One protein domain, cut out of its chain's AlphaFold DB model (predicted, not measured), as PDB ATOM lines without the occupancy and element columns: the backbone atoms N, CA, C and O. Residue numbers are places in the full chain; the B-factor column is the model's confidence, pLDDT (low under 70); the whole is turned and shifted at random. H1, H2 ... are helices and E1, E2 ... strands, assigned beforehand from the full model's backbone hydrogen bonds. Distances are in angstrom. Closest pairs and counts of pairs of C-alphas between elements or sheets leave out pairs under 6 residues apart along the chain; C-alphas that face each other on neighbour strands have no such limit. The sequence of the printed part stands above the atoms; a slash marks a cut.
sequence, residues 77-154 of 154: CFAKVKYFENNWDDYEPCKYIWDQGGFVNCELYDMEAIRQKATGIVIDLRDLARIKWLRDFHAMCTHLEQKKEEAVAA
ATOM      1  N   CYS A  77     143.954 188.272 244.296       93.50
ATOM      2  CA  CYS A  77     142.763 187.812 243.590       93.50
ATOM      3  C   CYS A  77     142.659 188.434 242.192       93.50
ATOM      4  O   CYS A  77     143.240 189.482 241.904       93.50
ATOM      5  N   PHE A  78     141.848 187.811 241.339       93.38
ATOM      6  CA  PHE A  78     141.664 188.218 239.946       93.38
ATOM      7  C   PHE A  78     141.274 189.696 239.774       93.38
ATOM      8  O   PHE A  78     141.798 190.357 238.885       93.38
ATOM      9  N   ALA A  79     140.418 190.236 240.652       95.31
ATOM     10  CA  ALA A  79     140.016 191.645 240.607       95.31
ATOM     11  C   ALA A  79     141.215 192.600 240.740       95.31
ATOM     12  O   ALA A  79     141.301 193.589 240.020       95.31
ATOM     13  N   LYS A  80     142.178 192.260 241.609       96.62
ATOM     14  CA  LYS A  80     143.402 193.046 241.801       96.62
ATOM     15  C   LYS A  80     144.293 192.976 240.573       96.62
ATOM     16  O   LYS A  80     144.728 194.009 240.082       96.62
ATOM     17  N   VAL A  81     144.506 191.769 240.047       96.06
ATOM     18  CA  VAL A  81     145.272 191.562 238.808       96.06
ATOM     19  C   VAL A  81     144.694 192.411 237.682       96.06
ATOM     20  O   VAL A  81     145.420 193.186 237.075       96.06
ATOM     21  N   LYS A  82     143.381 192.329 237.445       96.31
ATOM     22  CA  LYS A  82     142.739 193.040 236.337       96.31
ATOM     23  C   LYS A  82     142.797 194.552 236.467       96.31
ATOM     24  O   LYS A  82     143.050 195.218 235.472       96.31
ATOM     25  N   TYR A  83     142.596 195.084 237.670       97.69
ATOM     26  CA  TYR A  83     142.717 196.519 237.900       97.69
ATOM     27  C   TYR A  83     144.119 197.025 237.538       97.69
ATOM     28  O   TYR A  83     144.246 197.966 236.762       97.69
ATOM     29  N   PHE A  84     145.173 196.380 238.049       97.69
ATOM     30  CA  PHE A  84     146.538 196.846 237.801       97.69
ATOM     31  C   PHE A  84     147.027 196.550 236.381       97.69
ATOM     32  O   PHE A  84     147.773 197.354 235.844       97.69
ATOM     33  N   GLU A  85     146.583 195.464 235.739       96.19
ATOM     34  CA  GLU A  85     146.863 195.222 234.314       96.19
ATOM     35  C   GLU A  85     146.246 196.305 233.416       96.19
ATOM     36  O   GLU A  85     146.896 196.748 232.474       96.19
ATOM     37  N   ASN A  86     145.016 196.742 233.702       97.19
ATOM     38  CA  ASN A  86     144.309 197.724 232.873       97.19
ATOM     39  C   ASN A  86     144.802 199.162 233.077       97.19
ATOM     40  O   ASN A  86     144.648 199.982 232.179       97.19
ATOM     41  N   ASN A  87     145.365 199.466 234.247       97.31
ATOM     42  CA  ASN A  87     145.799 200.816 234.614       97.31
ATOM     43  C   ASN A  87     147.324 200.926 234.741       97.31
ATOM     44  O   ASN A  87     147.819 201.878 235.337       97.31
ATOM     45  N   TRP A  88     148.085 199.949 234.231       97.06
ATOM     46  CA  TRP A  88     149.526 199.849 234.494       97.06
ATOM     47  C   TRP A  88     150.318 201.090 234.070       97.06
ATOM     48  O   TRP A  88     151.320 201.411 234.699       97.06
ATOM     49  N   ASP A  89     149.852 201.831 233.065       96.81
ATOM     50  CA  ASP A  89     150.501 203.063 232.606       96.81
ATOM     51  C   ASP A  89     150.604 204.132 233.705       96.81
ATOM     52  O   ASP A  89     151.549 204.925 233.703       96.81
ATOM     53  N   ASP A  90     149.719 204.097 234.703       97.44
ATOM     54  CA  ASP A  90     149.735 204.995 235.861       97.44
ATOM     55  C   ASP A  90     150.670 204.538 236.985       97.44
ATOM     56  O   ASP A  90     150.884 205.272 237.956       97.44
ATOM     57  N   TYR A  91     151.220 203.330 236.875       98.19
ATOM     58  CA  TYR A  91     152.022 202.697 237.908       98.19
ATOM     59  C   TYR A  91     153.413 202.329 237.400       98.19
ATOM     60  O   TYR A  91     153.684 202.196 236.205       98.19
ATOM     61  N   GLU A  92     154.326 202.175 238.344       98.00
ATOM     62  CA  GLU A  92     155.661 201.658 238.096       98.00
ATOM     63  C   GLU A  92     156.064 200.649 239.179       98.00
ATOM     64  O   GLU A  92     155.620 200.755 240.331       98.00
ATOM     65  N   PRO A  93     156.877 199.642 238.820       98.25
ATOM     66  CA  PRO A  93     157.342 198.641 239.763       98.25
ATOM     67  C   PRO A  93     158.406 199.234 240.691       98.25
ATOM     68  O   PRO A  93     159.324 199.939 240.264       98.25
ATOM     69  N   CYS A  94     158.301 198.920 241.978       97.81
ATOM     70  CA  CYS A  94     159.299 199.292 242.966       97.81
ATOM     71  C   CYS A  94     159.537 198.167 243.979       97.81
ATOM     72  O   CYS A  94     158.788 197.188 244.075       97.81
ATOM     73  N   LYS A  95     160.621 198.296 244.739       97.12
ATOM     74  CA  LYS A  95     160.956 197.400 245.847       97.12
ATOM     75  C   LYS A  95     161.566 198.186 246.994       97.12
ATOM     76  O   LYS A  95     162.139 199.256 246.781       97.12
ATOM     77  N   TYR A  96     161.428 197.662 248.204       95.62
ATOM     78  CA  TYR A  96     162.018 198.280 249.381       95.62
ATOM     79  C   TYR A  96     163.492 197.887 249.499       95.62
ATOM     80  O   TYR A  96     163.823 196.702 249.489       95.62
ATOM     81  N   ILE A  97     164.370 198.875 249.637       94.56
ATOM     82  CA  ILE A  97     165.799 198.674 249.866       94.56
ATOM     83  C   ILE A  97     166.160 199.329 251.202       94.56
ATOM     84  O   ILE A  97     166.084 200.549 251.355       94.56
ATOM     85  N   TRP A  98     166.515 198.505 252.192       92.56
ATOM     86  CA  TRP A  98     166.690 198.950 253.578       92.56
ATOM     87  C   TRP A  98     167.904 199.867 253.762       92.56
ATOM     88  O   TRP A  98     167.827 200.825 254.525       92.56
ATOM     89  N   ASP A  99     168.993 199.613 253.040       92.94
ATOM     90  CA  ASP A  99     170.232 200.397 253.066       92.94
ATOM     91  C   ASP A  99     170.114 201.715 252.288       92.94
ATOM     92  O   ASP A  99     170.871 202.649 252.535       92.94
ATOM     93  N   GLN A 100     169.117 201.825 251.406       90.25
ATOM     94  CA  GLN A 100     168.756 203.068 250.716       90.25
ATOM     95  C   GLN A 100     167.596 203.807 251.403       90.25
ATOM     96  O   GLN A 100     167.182 204.870 250.947       90.25
ATOM     97  N   GLY A 101     167.074 203.264 252.509       87.88
ATOM     98  CA  GLY A 101     166.082 203.924 253.355       87.88
ATOM     99  C   GLY A 101     164.688 204.072 252.738       87.88
ATOM    100  O   GLY A 101     163.926 204.925 253.191       87.88
ATOM    101  N   GLY A 102     164.324 203.282 251.720       93.38
ATOM    102  CA  GLY A 102     163.007 203.428 251.104       93.38
ATOM    103  C   GLY A 102     162.729 202.564 249.880       93.38
ATOM    104  O   GLY A 102     163.458 201.631 249.545       93.38
ATOM    105  N   PHE A 103     161.619 202.886 249.214       95.75
ATOM    106  CA  PHE A 103     161.225 202.256 247.959       95.75
ATOM    107  C   PHE A 103     161.948 202.894 246.782       95.75
ATOM    108  O   PHE A 103     161.871 204.111 246.598       95.75
ATOM    109  N   VAL A 104     162.550 202.063 245.937       96.00
ATOM    110  CA  VAL A 104     163.195 202.487 244.689       96.00
ATOM    111  C   VAL A 104     162.593 201.765 243.497       96.00
ATOM    112  O   VAL A 104     162.056 200.663 243.633       96.00
ATOM    113  N   ASN A 105     162.680 202.395 242.331       96.94
ATOM    114  CA  ASN A 105     162.189 201.814 241.090       96.94
ATOM    115  C   ASN A 105     163.042 200.594 240.728       96.94
ATOM    116  O   ASN A 105     164.248 200.559 240.982       96.94
ATOM    117  N   CYS A 106     162.403 199.577 240.171       96.69
ATOM    118  CA  CYS A 106     163.074 198.352 239.764       96.69
ATOM    119  C   CYS A 106     162.539 197.861 238.422       96.69
ATOM    120  O   CYS A 106     161.655 198.464 237.826       96.69
ATOM    121  N   GLU A 107     163.098 196.765 237.927       97.19
ATOM    122  CA  GLU A 107     162.539 196.069 236.776       97.19
ATOM    123  C   GLU A 107     161.253 195.335 237.172       97.19
ATOM    124  O   GLU A 107     161.084 194.921 238.322       97.19
ATOM    125  N   LEU A 108     160.358 195.110 236.207       96.88
ATOM    126  CA  LEU A 108     159.052 194.505 236.470       96.88
ATOM    127  C   LEU A 108     159.160 193.136 237.149       96.88
ATOM    128  O   LEU A 108     158.427 192.872 238.100       96.88
ATOM    129  N   TYR A 109     160.088 192.282 236.702       96.94
ATOM    130  CA  TYR A 109     160.311 190.970 237.315       96.94
ATOM    131  C   TYR A 109     160.719 191.048 238.797       96.94
ATOM    132  O   TYR A 109     160.517 190.083 239.534       96.94
ATOM    133  N   ASP A 110     161.296 192.175 239.226       96.62
ATOM    134  CA  ASP A 110     161.827 192.393 240.570       96.62
ATOM    135  C   ASP A 110     160.920 193.245 241.466       96.62
ATOM    136  O   ASP A 110     161.291 193.650 242.568       96.62
ATOM    137  N   MET A 111     159.689 193.468 241.031       97.12
ATOM    138  CA  MET A 111     158.679 194.194 241.783       97.12
ATOM    139  C   MET A 111     158.323 193.501 243.108       97.12
ATOM    140  O   MET A 111     158.144 192.282 243.161       97.12
ATOM    141  N   GLU A 112     158.182 194.292 244.171       97.12
ATOM    142  CA  GLU A 112     157.622 193.881 245.475       97.12
ATOM    143  C   GLU A 112     156.544 194.851 245.979       97.12
ATOM    144  O   GLU A 112     155.753 194.523 246.865       97.12
ATOM    145  N   ALA A 113     156.490 196.034 245.375       97.88
ATOM    146  CA  ALA A 113     155.497 197.066 245.572       97.88
ATOM    147  C   ALA A 113     155.242 197.787 244.241       97.88
ATOM    148  O   ALA A 113     155.999 197.658 243.279       97.88
ATOM    149  N   ILE A 114     154.159 198.545 244.184       97.94
ATOM    150  CA  ILE A 114     153.792 199.367 243.030       97.94
ATOM    151  C   ILE A 114     153.674 200.813 243.474       97.94
ATOM    152  O   ILE A 114     153.085 201.093 244.519       97.94
ATOM    153  N   ARG A 115     154.227 201.734 242.690       98.25
ATOM    154  CA  ARG A 115     154.128 203.172 242.936       98.25
ATOM    155  C   ARG A 115     153.206 203.796 241.902       98.25
ATOM    156  O   ARG A 115     153.393 203.572 240.712       98.25
ATOM    157  N   GLN A 116     152.226 204.578 242.340       97.94
ATOM    158  CA  GLN A 116     151.444 205.419 241.438       97.94
ATOM    159  C   GLN A 116     152.299 206.618 241.015       97.94
ATOM    160  O   GLN A 116     152.734 207.395 241.865       97.94
ATOM    161  N   LYS A 117     152.529 206.781 239.710       97.38
ATOM    162  CA  LYS A 117     153.461 207.780 239.162       97.38
ATOM    163  C   LYS A 117     153.084 209.214 239.538       97.38
ATOM    164  O   LYS A 117     153.949 209.984 239.930       97.38
ATOM    165  N   ALA A 118     151.796 209.550 239.453       96.69
ATOM    166  CA  ALA A 118     151.310 210.914 239.673       96.69
ATOM    167  C   ALA A 118     151.446 211.389 241.130       96.69
ATOM    168  O   ALA A 118     151.695 212.561 241.377       96.69
ATOM    169  N   THR A 119     151.275 210.487 242.099       97.00
ATOM    170  CA  THR A 119     151.149 210.848 243.523       97.00
ATOM    171  C   THR A 119     152.326 210.369 244.367       97.00
ATOM    172  O   THR A 119     152.489 210.795 245.506       97.00
ATOM    173  N   GLY A 120     153.122 209.432 243.847       96.38
ATOM    174  CA  GLY A 120     154.164 208.746 244.599       96.38
ATOM    175  C   GLY A 120     153.642 207.739 245.630       96.38
ATOM    176  O   GLY A 120     154.463 207.145 246.331       96.38
ATOM    177  N   ILE A 121     152.323 207.511 245.727       97.38
ATOM    178  CA  ILE A 121     151.735 206.535 246.658       97.38
ATOM    179  C   ILE A 121     152.264 205.138 246.327       97.38
ATOM    180  O   ILE A 121     152.140 204.670 245.195       97.38
ATOM    181  N   VAL A 122     152.833 204.467 247.330       97.75
ATOM    182  CA  VAL A 122     153.360 203.103 247.214       97.75
ATOM    183  C   VAL A 122     152.398 202.106 247.850       97.75
ATOM    184  O   VAL A 122     151.905 202.320 248.955       97.75
ATOM    185  N   ILE A 123     152.168 200.991 247.162       97.62
ATOM    186  CA  ILE A 123     151.336 199.877 247.613       97.62
ATOM    187  C   ILE A 123     152.213 198.622 247.640       97.62
ATOM    188  O   ILE A 123     152.589 198.092 246.593       97.62
ATOM    189  N   ASP A 124     152.541 198.134 248.834       97.00
ATOM    190  CA  ASP A 124     153.250 196.862 249.004       97.00
ATOM    191  C   ASP A 124     152.342 195.693 248.590       97.00
ATOM    192  O   ASP A 124     151.169 195.629 248.976       97.00
ATOM    193  N   LEU A 125     152.863 194.739 247.810       97.56
ATOM    194  CA  LEU A 125     152.061 193.610 247.327       97.56
ATOM    195  C   LEU A 125     151.556 192.715 248.469       97.56
ATOM    196  O   LEU A 125     150.511 192.072 248.337       97.56
ATOM    197  N   ARG A 126     152.262 192.668 249.604       96.12
ATOM    198  CA  ARG A 126     151.838 191.938 250.808       96.12
ATOM    199  C   ARG A 126     150.672 192.641 251.484       96.12
ATOM    200  O   ARG A 126     149.726 191.963 251.882       96.12
ATOM    201  N   ASP A 127     150.691 193.969 251.568       95.81
ATOM    202  CA  ASP A 127     149.562 194.730 252.109       95.81
ATOM    203  C   ASP A 127     148.349 194.654 251.187       95.81
ATOM    204  O   ASP A 127     147.233 194.380 251.637       95.81
ATOM    205  N   LEU A 128     148.572 194.731 249.876       96.75
ATOM    206  CA  LEU A 128     147.537 194.488 248.884       96.75
ATOM    207  C   LEU A 128     146.920 193.083 249.038       96.75
ATOM    208  O   LEU A 128     145.700 192.925 248.941       96.75
ATOM    209  N   ALA A 129     147.715 192.058 249.364       96.62
ATOM    210  CA  ALA A 129     147.220 190.704 249.631       96.62
ATOM    211  C   ALA A 129     146.382 190.591 250.919       96.62
ATOM    212  O   ALA A 129     145.586 189.649 251.056       96.62
ATOM    213  N   ARG A 130     146.525 191.526 251.866       96.69
ATOM    214  CA  ARG A 130     145.741 191.562 253.114       96.69
ATOM    215  C   ARG A 130     144.317 192.068 252.896       96.69
ATOM    216  O   ARG A 130     143.439 191.679 253.659       96.69
ATOM    217  N   ILE A 131     144.055 192.828 251.832       96.00
ATOM    218  CA  ILE A 131     142.704 193.291 251.484       96.00
ATOM    219  C   ILE A 131     141.865 192.101 250.997       96.00
ATOM    220  O   ILE A 131     141.970 191.674 249.843       96.00
ATOM    221  N   LYS A 132     141.040 191.527 251.879       93.44
ATOM    222  CA  LYS A 132     140.224 190.340 251.562       93.44
ATOM    223  C   LYS A 132     138.888 190.683 250.910       93.44
ATOM    224  O   LYS A 132     138.426 189.926 250.059       93.44
ATOM    225  N   TRP A 133     138.296 191.818 251.270       95.19
ATOM    226  CA  TRP A 133     136.970 192.208 250.807       95.19
ATOM    227  C   TRP A 133     137.039 193.019 249.518       95.19
ATOM    228  O   TRP A 133     137.817 193.965 249.400       95.19
ATOM    229  N   LEU A 134     136.185 192.664 248.556       93.56
ATOM    230  CA  LEU A 134     136.116 193.357 247.270       93.56
ATOM    231  C   LEU A 134     135.722 194.833 247.439       93.56
ATOM    232  O   LEU A 134     136.289 195.690 246.773       93.56
ATOM    233  N   ARG A 135     134.811 195.136 248.371       96.62
ATOM    234  CA  ARG A 135     134.414 196.513 248.704       96.62
ATOM    235  C   ARG A 135     135.605 197.360 249.150       96.62
ATOM    236  O   ARG A 135     135.767 198.474 248.671       96.62
ATOM    237  N   ASP A 136     136.434 196.823 250.040       97.12
ATOM    238  CA  ASP A 136     137.586 197.550 250.579       97.12
ATOM    239  C   ASP A 136     138.650 197.756 249.488       97.12
ATOM    240  O   ASP A 136     139.281 198.807 249.421       97.12
ATOM    241  N   PHE A 137     138.797 196.786 248.575       97.50
ATOM    242  CA  PHE A 137     139.636 196.953 247.389       97.50
ATOM    243  C   PHE A 137     139.108 198.052 246.455       97.50
ATOM    244  O   PHE A 137     139.886 198.901 246.038       97.50
ATOM    245  N   HIS A 138     137.802 198.092 246.176       97.25
ATOM    246  CA  HIS A 138     137.212 199.167 245.372       97.25
ATOM    247  C   HIS A 138     137.381 200.541 246.019       97.25
ATOM    248  O   HIS A 138     137.751 201.482 245.329       97.25
ATOM    249  N   ALA A 139     137.180 200.650 247.334       97.69
ATOM    250  CA  ALA A 139     137.406 201.900 248.055       97.69
ATOM    251  C   ALA A 139     138.862 202.381 247.924       97.69
ATOM    252  O   ALA A 139     139.102 203.568 247.716       97.69
ATOM    253  N   MET A 140     139.831 201.459 247.984       97.56
ATOM    254  CA  MET A 140     141.240 201.770 247.732       97.56
ATOM    255  C   MET A 140     141.464 202.269 246.296       97.56
ATOM    256  O   MET A 140     142.128 203.284 246.117       97.56
ATOM    257  N   CYS A 141     140.908 201.594 245.284       97.56
ATOM    258  CA  CYS A 141     141.011 202.023 243.883       97.56
ATOM    259  C   CYS A 141     140.450 203.436 243.681       97.56
ATOM    260  O   CYS A 141     141.169 204.301 243.193       97.56
ATOM    261  N   THR A 142     139.229 203.699 244.155       97.81
ATOM    262  CA  THR A 142     138.600 205.024 244.060       97.81
ATOM    263  C   THR A 142     139.444 206.102 244.733       97.81
ATOM    264  O   THR A 142     139.598 207.193 244.194       97.81
ATOM    265  N   HIS A 143     140.043 205.802 245.888       97.62
ATOM    266  CA  HIS A 143     140.941 206.741 246.553       97.62
ATOM    267  C   HIS A 143     142.193 207.055 245.715       97.62
ATOM    268  O   HIS A 143     142.596 208.213 245.619       97.62
ATOM    269  N   LEU A 144     142.802 206.042 245.093       97.25
ATOM    270  CA  LEU A 144     143.974 206.217 244.227       97.25
ATOM    271  C   LEU A 144     143.639 207.025 242.969       97.25
ATOM    272  O   LEU A 144     144.445 207.850 242.543       97.25
ATOM    273  N   GLU A 145     142.472 206.790 242.376       96.94
ATOM    274  CA  GLU A 145     141.980 207.516 241.201       96.94
ATOM    275  C   GLU A 145     141.730 208.992 241.538       96.94
ATOM    276  O   GLU A 145     142.264 209.869 240.863       96.94
ATOM    277  N   GLN A 146     141.046 209.278 242.651       97.25
ATOM    278  CA  GLN A 146     140.834 210.648 243.134       97.25
ATOM    279  C   GLN A 146     142.156 211.378 243.395       97.25
ATOM    280  O   GLN A 146     142.342 212.513 242.965       97.25
ATOM    281  N   LYS A 147     143.118 210.719 244.055       97.19
ATOM    282  CA  LYS A 147     144.436 211.315 244.322       97.19
ATOM    283  C   LYS A 147     145.216 211.605 243.043       97.19
ATOM    284  O   LYS A 147     145.915 212.613 242.976       97.19
ATOM    285  N   LYS A 148     145.094 210.744 242.029       95.94
ATOM    286  CA  LYS A 148     145.674 210.979 240.703       95.94
ATOM    287  C   LYS A 148     145.059 212.214 240.050       95.94
ATOM    288  O   LYS A 148     145.803 213.046 239.548       95.94
ATOM    289  N   GLU A 149     143.735 212.337 240.062       95.50
ATOM    290  CA  GLU A 149     143.032 213.491 239.489       95.50
ATOM    291  C   GLU A 149     143.441 214.800 240.174       95.50
ATOM    292  O   GLU A 149     143.792 215.759 239.490       95.50
ATOM    293  N   GLU A 150     143.489 214.816 241.510       95.38
ATOM    294  CA  GLU A 150     143.962 215.964 242.297       95.38
ATOM    295  C   GLU A 150     145.403 216.362 241.933       95.38
ATOM    296  O   GLU A 150     145.698 217.547 241.813       95.38
ATOM    297  N   ALA A 151     146.295 215.385 241.735       93.25
ATOM    298  CA  ALA A 151     147.697 215.633 241.397       93.25
ATOM    299  C   ALA A 151     147.910 216.095 239.947       93.25
ATOM    300  O   ALA A 151     148.864 216.814 239.680       93.25
ATOM    301  N   VAL A 152     147.052 215.679 239.009       89.31
ATOM    302  CA  VAL A 152     147.116 216.103 237.597       89.31
ATOM    303  C   VAL A 152     146.493 217.488 237.392       89.31
ATOM    304  O   VAL A 152     146.857 218.191 236.453       89.31
ATOM    305  N   ALA A 153     145.546 217.878 238.248       85.62
ATOM    306  CA  ALA A 153     144.900 219.188 238.203       85.62
ATOM    307  C   ALA A 153     145.713 220.316 238.871       85.62
ATOM    308  O   ALA A 153     145.368 221.485 238.680       85.62
ATOM    309  N   ALA A 154     146.737 219.976 239.660       70.50
ATOM    310  CA  ALA A 154     147.622 220.907 240.368       70.50
ATOM    311  C   ALA A 154     148.851 221.289 239.529       70.50
ATOM    312  O   ALA A 154     149.261 222.469 239.621       70.50
TER     313      ALA A 154
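What this domain is: This is residues 77 to 154 of the 154 residues of an uncharacterized protein of Peptoclostridium litorale DSM 5388 (UniProt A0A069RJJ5). A small, curled four-stranded sheet stands beside a loose pair of helices, long H3 and shorter H1, running the same way, while short H2 follows directly from the sheet's edge strand E4 and grazes the sheet. The turn of the E1 and E2 hairpin, at Asp 99, and the beginning of H3, at Arg 135, lie at opposite extremes of the printed part. The 78 printed residues include three named helices and four named strands, in the order H1 E1 E2 E3 E4 H2 H3; the sheet E2 E1 E3 E4 is antiparallel and the class is mixed. The whole is compact, with a radius of gyration of the C-alphas of 12.7 A and spans of 36 by 33 by 19 A.

How they stand to each other: E1, residues 91 to 97, pairs with E3, residues 113 to 116, over 91 to 94 and with E2, residues 102 to 105, over 94 to 97. N 92 and O 115 are 2.9 A apart, and N 95 and O 104 3.0 A, within hydrogen-bond range. E3 and E4, residues 122 to 124, form a hairpin, with N 123 and O 114 2.8 A apart. H2, residues 125 to 130, only grazes the sheet, with residues 125 to 128. H1, residues 78 to 86, and H3, residues 134 to 153, are close but not clearly touching, at a shallow tilt of 18 degrees; their closest C-alphas, of Lys 80 and Phe 137, are 7.8 A apart. In H1, H2 and H3 every O i to N i+4 pair is within hydrogen-bond range.

Where its parts are: E1 measures 18.7 A from C-alpha 91 at (152.022, 202.697, 237.908). H3 measures 28.8 A, ending with C-alpha 153 at (144.900, 219.188, 238.203). H1 measures 12.1 A, E2 and E3 10.2 A each, H2 8.8 A and E4 6.5 A.

The domain as a whole: The two C-alphas farthest apart, of Asp 99 and Arg 135, are 36.3 A apart. The printed part has no cut and no long link, and no printed residue is under 70 in pLDDT.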